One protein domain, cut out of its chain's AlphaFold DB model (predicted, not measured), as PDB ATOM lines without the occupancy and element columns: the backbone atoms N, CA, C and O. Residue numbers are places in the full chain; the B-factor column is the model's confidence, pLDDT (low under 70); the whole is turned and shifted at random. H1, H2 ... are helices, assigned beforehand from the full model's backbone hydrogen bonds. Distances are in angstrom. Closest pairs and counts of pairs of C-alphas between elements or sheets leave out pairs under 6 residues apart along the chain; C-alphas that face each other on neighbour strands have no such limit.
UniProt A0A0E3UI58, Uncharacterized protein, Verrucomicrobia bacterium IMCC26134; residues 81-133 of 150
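What this domain is: This is residues 81 to 133 of the 150 residues of an uncharacterized protein of Verrucomicrobia bacterium IMCC26134 (UniProt A0A0E3UI58). Two helices, H1 and H2, meet near their ends as a wide L, and a third helix, H3, stands free at the far end of the link from H2. The 53 printed residues, with named helices in the order H1, H2, H3 and no named strand, are all helix in class. The whole is extended, a rod of 48 by 23 by 15 A, with a radius of gyration of the C-alphas of 17.0 A.

How they stand to each other: Look first at H1, residues 82 to 96, which touches H2, residues 102 to 111; their closest C-alphas, of Ala 92 and Val 102, are 6.5 A apart. They run the same way at a steep tilt of 68 degrees, only just short of about perpendicular. H3, residues 122 to 133, is apart from both. In H1, H2 and H3 every O i to N i+4 pair is within hydrogen-bond range.

Where its parts are: Find C-alpha 82 at (219.622, 194.719, 193.747); from there H1 runs 21.0 A. H2 measures 14.2 A. H3 runs 16.4 A to C-alpha 133 at (181.327, 176.692, 221.977).

The domain as a whole: The C-alphas farthest apart, of Leu 83 and Lys 133, are 51.1 A apart. The printed part has no cut. The link H1 to H2 is tight and H2 to H3 short. In this model pLDDT is under 70 at residues 113 to 121 and 132 to 133.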
ATOM      1  N   GLY A  81     217.183 197.699 196.742       84.06
ATOM      2  CA  GLY A  81     218.447 197.635 196.004       84.06
ATOM      3  C   GLY A  81     218.748 196.206 195.540       84.06
ATOM      4  O   GLY A  81     218.556 195.268 196.308       84.06
ATOM      5  N   LEU A  82     219.301 196.036 194.331       84.00
ATOM      6  CA  LEU A  82     219.622 194.719 193.747       84.00
ATOM      7  C   LEU A  82     220.390 193.795 194.711       84.00
ATOM      8  O   LEU A  82     220.067 192.619 194.850       84.00
ATOM      9  N   LEU A  83     221.396 194.335 195.409       82.81
ATOM     10  CA  LEU A  83     222.190 193.564 196.368       82.81
ATOM     11  C   LEU A  83     221.367 193.107 197.580       82.81
ATOM     12  O   LEU A  83     221.590 192.013 198.094       82.81
ATOM     13  N   GLU A  84     220.448 193.943 198.052       86.75
ATOM     14  CA  GLU A  84     219.619 193.620 199.212       86.75
ATOM     15  C   GLU A  84     218.582 192.557 198.848       86.75
ATOM     16  O   GLU A  84     218.480 191.540 199.530       86.75
ATOM     17  N   GLY A  85     217.930 192.708 197.693       87.31
ATOM     18  CA  GLY A  85     217.010 191.708 197.162       87.31
ATOM     19  C   GLY A  85     217.672 190.350 196.911       87.31
ATOM     20  O   GLY A  85     217.117 189.312 197.266       87.31
ATOM     21  N   ALA A  86     218.904 190.336 196.394       88.56
ATOM     22  CA  ALA A  86     219.673 189.103 196.229       88.56
ATOM     23  C   ALA A  86     220.000 188.423 197.574       88.56
ATOM     24  O   ALA A  86     219.937 187.196 197.684       88.56
ATOM     25  N   LYS A  87     220.325 189.198 198.621       89.88
ATOM     26  CA  LYS A  87     220.558 188.656 199.973       89.88
ATOM     27  C   LYS A  87     219.288 188.067 200.574       89.88
ATOM     28  O   LYS A  87     219.355 186.996 201.177       89.88
ATOM     29  N   GLU A  88     218.161 188.758 200.440       88.50
ATOM     30  CA  GLU A  88     216.869 188.271 200.922       88.50
ATOM     31  C   GLU A  88     216.453 186.994 200.200       88.50
ATOM     32  O   GLU A  88     216.116 186.011 200.859       88.50
ATOM     33  N   TYR A  89     216.574 186.964 198.871       89.19
ATOM     34  CA  TYR A  89     216.301 185.771 198.077       89.19
ATOM     35  C   TYR A  89     217.173 184.588 198.511       89.19
ATOM     36  O   TYR A  89     216.648 183.506 198.768       89.19
ATOM     37  N   ARG A  90     218.489 184.792 198.671       91.12
ATOM     38  CA  ARG A  90     219.407 183.740 199.136       91.12
ATOM     39  C   ARG A  90     218.983 183.190 200.498       91.12
ATOM     40  O   ARG A  90     218.878 181.980 200.657       91.12
ATOM     41  N   ARG A  91     218.696 184.070 201.464       88.75
ATOM     42  CA  ARG A  91     218.231 183.677 202.805       88.75
ATOM     43  C   ARG A  91     216.903 182.925 202.751       88.75
ATOM     44  O   ARG A  91     216.752 181.915 203.427       88.75
ATOM     45  N   ALA A  92     215.948 183.387 201.948       89.19
ATOM     46  CA  ALA A  92     214.665 182.714 201.770       89.19
ATOM     47  C   ALA A  92     214.845 181.317 201.157       89.19
ATOM     48  O   ALA A  92     214.225 180.357 201.608       89.19
ATOM     49  N   HIS A  93     215.741 181.184 200.179       89.81
ATOM     50  CA  HIS A  93     216.061 179.907 199.551       89.81
ATOM     51  C   HIS A  93     216.778 178.938 200.513       89.81
ATOM     52  O   HIS A  93     216.470 177.746 200.533       89.81
ATOM     53  N   GLU A  94     217.695 179.441 201.348       89.62
ATOM     54  CA  GLU A  94     218.328 178.680 202.437       89.62
ATOM     55  C   GLU A  94     217.279 178.175 203.445       89.62
ATOM     56  O   GLU A  94     217.292 176.998 203.804       89.62
ATOM     57  N   LEU A  95     216.326 179.026 203.848       88.00
ATOM     58  CA  LEU A  95     215.235 178.661 204.766       88.00
ATOM     59  C   LEU A  95     214.299 177.595 204.188       88.00
ATOM     60  O   LEU A  95     213.813 176.737 204.922       88.00
ATOM     61  N   LEU A  96     214.053 177.632 202.878       86.75
ATOM     62  CA  LEU A  96     213.265 176.610 202.189       86.75
ATOM     63  C   LEU A  96     214.018 175.285 202.040       86.75
ATOM     64  O   LEU A  96     213.401 174.258 201.759       86.75
ATOM     65  N   GLY A  97     215.343 175.278 202.224       86.19
ATOM     66  CA  GLY A  97     216.169 174.082 202.063       86.19
ATOM     67  C   GLY A  97     216.067 173.485 200.656       86.19
ATOM     68  O   GLY A  97     216.066 172.265 200.511       86.19
ATOM     69  N   GLY A  98     215.891 174.335 199.637       80.44
ATOM     70  CA  GLY A  98     215.688 173.920 198.243       80.44
ATOM     71  C   GLY A  98     214.334 173.263 197.950       80.44
ATOM     72  O   GLY A  98     214.152 172.689 196.879       80.44
ATOM     73  N   LYS A  99     213.376 173.309 198.885       76.31
ATOM     74  CA  LYS A  99     212.028 172.765 198.682       76.31
ATOM     75  C   LYS A  99     211.121 173.834 198.079       76.31
ATOM     76  O   LYS A  99     210.584 174.673 198.799       76.31
ATOM     77  N   GLY A 100     210.932 173.757 196.765       81.75
ATOM     78  CA  GLY A 100     210.033 174.643 196.025       81.75
ATOM     79  C   GLY A 100     210.569 176.066 195.876       81.75
ATOM     80  O   GLY A 100     211.734 176.355 196.155       81.75
ATOM     81  N   THR A 101     209.711 176.962 195.398       88.25
ATOM     82  CA  THR A 101     210.081 178.359 195.137       88.25
ATOM     83  C   THR A 101     209.675 179.289 196.281       88.25
ATOM     84  O   THR A 101     208.708 179.044 197.006       88.25
ATOM     85  N   VAL A 102     210.374 180.424 196.419       88.69
ATOM     86  CA  VAL A 102     209.996 181.487 197.373       88.69
ATOM     87  C   VAL A 102     208.557 181.954 197.131       88.69
ATOM     88  O   VAL A 102     207.814 182.208 198.075       88.69
ATOM     89  N   LEU A 103     208.133 181.997 195.867       88.25
ATOM     90  CA  LEU A 103     206.788 182.398 195.478       88.25
ATOM     91  C   LEU A 103     205.725 181.402 195.972       88.25
ATOM     92  O   LEU A 103     204.715 181.823 196.532       88.25
ATOM     93  N   GLU A 104     205.962 180.095 195.843       85.88
ATOM     94  CA  GLU A 104     205.075 179.058 196.395       85.88
ATOM     95  C   GLU A 104     204.959 179.159 197.918       85.88
ATOM     96  O   GLU A 104     203.859 179.059 198.464       85.88
ATOM     97  N   ALA A 105     206.075 179.413 198.603       86.00
ATOM     98  CA  ALA A 105     206.097 179.584 200.050       86.00
ATOM     99  C   ALA A 105     205.285 180.808 200.498       86.00
ATOM    100  O   ALA A 105     204.494 180.719 201.439       86.00
ATOM    101  N   VAL A 106     205.420 181.934 199.792       86.62
ATOM    102  CA  VAL A 106     204.628 183.147 200.045       86.62
ATOM    103  C   VAL A 106     203.146 182.892 199.770       86.62
ATOM    104  O   VAL A 106     202.303 183.222 200.603       86.62
ATOM    105  N   GLN A 107     202.801 182.251 198.651       86.94
ATOM    106  CA  GLN A 107     201.413 181.896 198.349       86.94
ATOM    107  C   GLN A 107     200.815 180.964 199.404       86.94
ATOM    108  O   GLN A 107     199.661 181.138 199.794       86.94
ATOM    109  N   TYR A 108     201.584 179.986 199.881       84.25
ATOM    110  CA  TYR A 108     201.167 179.091 200.954       84.25
ATOM    111  C   TYR A 108     200.933 179.857 202.262       84.25
ATOM    112  O   TYR A 108     199.889 179.694 202.891       84.25
ATOM    113  N   PHE A 109     201.847 180.756 202.632       82.81
ATOM    114  CA  PHE A 109     201.707 181.610 203.812       82.81
ATOM    115  C   PHE A 109     200.459 182.507 203.746       82.81
ATOM    116  O   PHE A 109     199.701 182.589 204.715       82.81
ATOM    117  N   LEU A 110     200.199 183.125 202.590       83.12
ATOM    118  CA  LEU A 110     199.003 183.941 202.365       83.12
ATOM    119  C   LEU A 110     197.718 183.101 202.427       83.12
ATOM    120  O   LEU A 110     196.753 183.514 203.071       83.12
ATOM    121  N   LYS A 111     197.710 181.899 201.831       80.94
ATOM    122  CA  LYS A 111     196.573 180.956 201.878       80.94
ATOM    123  C   LYS A 111     196.249 180.483 203.293       80.94
ATOM    124  O   LYS A 111     195.083 180.255 203.600       80.94
ATOM    125  N   LEU A 112     197.251 180.355 204.160       76.75
ATOM    126  CA  LEU A 112     197.053 180.000 205.567       76.75
ATOM    127  C   LEU A 112     196.429 181.130 206.406       76.75
ATOM    128  O   LEU A 112     196.126 180.912 207.576       76.75
ATOM    129  N   GLY A 113     196.228 182.331 205.849       62.22
ATOM    130  CA  GLY A 113     195.567 183.437 206.550       62.22
ATOM    131  C   GLY A 113     196.375 184.021 207.715       62.22
ATOM    132  O   GLY A 113     195.853 184.820 208.487       62.22
ATOM    133  N   VAL A 114     197.660 183.667 207.835       57.28
ATOM    134  CA  VAL A 114     198.591 184.199 208.853       57.28
ATOM    135  C   VAL A 114     199.119 185.592 208.459       57.28
ATOM    136  O   VAL A 114     199.886 186.207 209.193       57.28
ATOM    137  N   ALA A 115     198.664 186.121 207.315       51.19
ATOM    138  CA  ALA A 115     199.097 187.381 206.706       51.19
ATOM    139  C   ALA A 115     198.995 188.610 207.628       51.19
ATOM    140  O   ALA A 115     199.684 189.603 207.418       51.19
ATOM    141  N   THR A 116     198.209 188.528 208.698       50.50
ATOM    142  CA  THR A 116     198.360 189.420 209.844       50.50
ATOM    143  C   THR A 116     198.637 188.576 211.080       50.50
ATOM    144  O   THR A 116     197.743 187.818 211.470       50.50
ATOM    145  N   PRO A 117     199.791 188.717 211.760       50.84
ATOM    146  CA  PRO A 117     199.885 188.303 213.147       50.84
ATOM    147  C   PRO A 117     198.891 189.174 213.909       50.84
ATOM    148  O   PRO A 117     199.178 190.311 214.287       50.84
ATOM    149  N   HIS A 118     197.665 188.681 214.059       51.00
ATOM    150  CA  HIS A 118     196.667 189.344 214.864       51.00
ATOM    151  C   HIS A 118     197.251 189.322 216.276       51.00
ATOM    152  O   HIS A 118     197.312 188.265 216.905       51.00
ATOM    153  N   LYS A 119     197.748 190.470 216.756       53.97
ATOM    154  CA  LYS A 119     198.154 190.679 218.153       53.97
ATOM    155  C   LYS A 119     196.900 190.651 219.034       53.97
ATOM    156  O   LYS A 119     196.582 191.614 219.722       53.97
ATOM    157  N   ALA A 120     196.128 189.576 218.960       59.97
ATOM    158  CA  ALA A 120     195.018 189.333 219.849       59.97
ATOM    159  C   ALA A 120     195.606 188.864 221.173       59.97
ATOM    160  O   ALA A 120     196.421 187.938 221.215       59.97
ATOM    161  N   LYS A 121     195.202 189.504 222.269       68.50
ATOM    162  CA  LYS A 121     195.519 188.990 223.597       68.50
ATOM    163  C   LYS A 121     194.849 187.625 223.736       68.50
ATOM    164  O   LYS A 121     193.719 187.440 223.287       68.50
ATOM    165  N   VAL A 122     195.527 186.680 224.385       70.06
ATOM    166  CA  VAL A 122     195.030 185.306 224.608       70.06
ATOM    167  C   VAL A 122     193.592 185.311 225.152       70.06
ATOM    168  O   VAL A 122     192.752 184.532 224.714       70.06
ATOM    169  N   LEU A 123     193.277 186.276 226.020       71.62
ATOM    170  CA  LEU A 123     191.946 186.516 226.580       71.62
ATOM    171  C   LEU A 123     190.847 186.744 225.524       71.62
ATOM    172  O   LEU A 123     189.746 186.211 225.667       71.62
ATOM    173  N   ASP A 124     191.136 187.483 224.454       74.94
ATOM    174  CA  ASP A 124     190.171 187.774 223.387       74.94
ATOM    175  C   ASP A 124     189.911 186.539 222.518       74.94
ATOM    176  O   ASP A 124     188.779 186.291 222.095       74.94
ATOM    177  N   VAL A 125     190.942 185.717 222.311       72.62
ATOM    178  CA  VAL A 125     190.825 184.430 221.612       72.62
ATOM    179  C   VAL A 125     190.011 183.444 222.452       72.62
ATOM    180  O   VAL A 125     189.077 182.826 221.942       72.62
ATOM    181  N   CYS A 126     190.284 183.353 223.756       77.31
ATOM    182  CA  CYS A 126     189.522 182.511 224.676       77.31
ATOM    183  C   CYS A 126     188.043 182.917 224.743       77.31
ATOM    184  O   CYS A 126     187.172 182.052 224.681       77.31
ATOM    185  N   ARG A 127     187.729 184.219 224.799       77.62
ATOM    186  CA  ARG A 127     186.339 184.710 224.777       77.62
ATOM    187  C   ARG A 127     185.615 184.329 223.485       77.62
ATOM    188  O   ARG A 127     184.483 183.853 223.550       77.62
ATOM    189  N   LYS A 128     186.275 184.469 222.330       71.75
ATOM    190  CA  LYS A 128     185.726 184.045 221.031       71.75
ATOM    191  C   LYS A 128     185.487 182.533 220.973       71.75
ATOM    192  O   LYS A 128     184.439 182.113 220.495       71.75
ATOM    193  N   LEU A 129     186.400 181.720 221.508       72.94
ATOM    194  CA  LEU A 129     186.252 180.260 221.557       72.94
ATOM    195  C   LEU A 129     185.123 179.809 222.494       72.94
ATOM    196  O   LEU A 129     184.359 178.913 222.145       72.94
ATOM    197  N   VAL A 130     184.965 180.450 223.656       79.50
ATOM    198  CA  VAL A 130     183.848 180.172 224.575       79.50
ATOM    199  C   VAL A 130     182.510 180.577 223.950       79.50
ATOM    200  O   VAL A 130     181.537 179.830 224.057       79.50
ATOM    201  N   ALA A 131     182.459 181.715 223.254       72.50
ATOM    202  CA  ALA A 131     181.273 182.136 222.511       72.50
ATOM    203  C   ALA A 131     180.936 181.166 221.362       72.50
ATOM    204  O   ALA A 131     179.782 180.781 221.203       72.50
ATOM    205  N   ALA A 132     181.939 180.688 220.619       68.50
ATOM    206  CA  ALA A 132     181.752 179.690 219.565       68.50
ATOM    207  C   ALA A 132     181.262 178.337 220.115       68.50
ATOM    208  O   ALA A 132     180.395 177.705 219.511       68.50
ATOM    209  N   LYS A 133     181.751 177.923 221.293       66.25
ATOM    210  CA  LYS A 133     181.327 176.692 221.977       66.25
ATOM    211  C   LYS A 133     179.874 176.756 222.465       66.25
ATOM    212  O   LYS A 133     179.186 175.743 222.428       66.25
TER     213      LYS A 133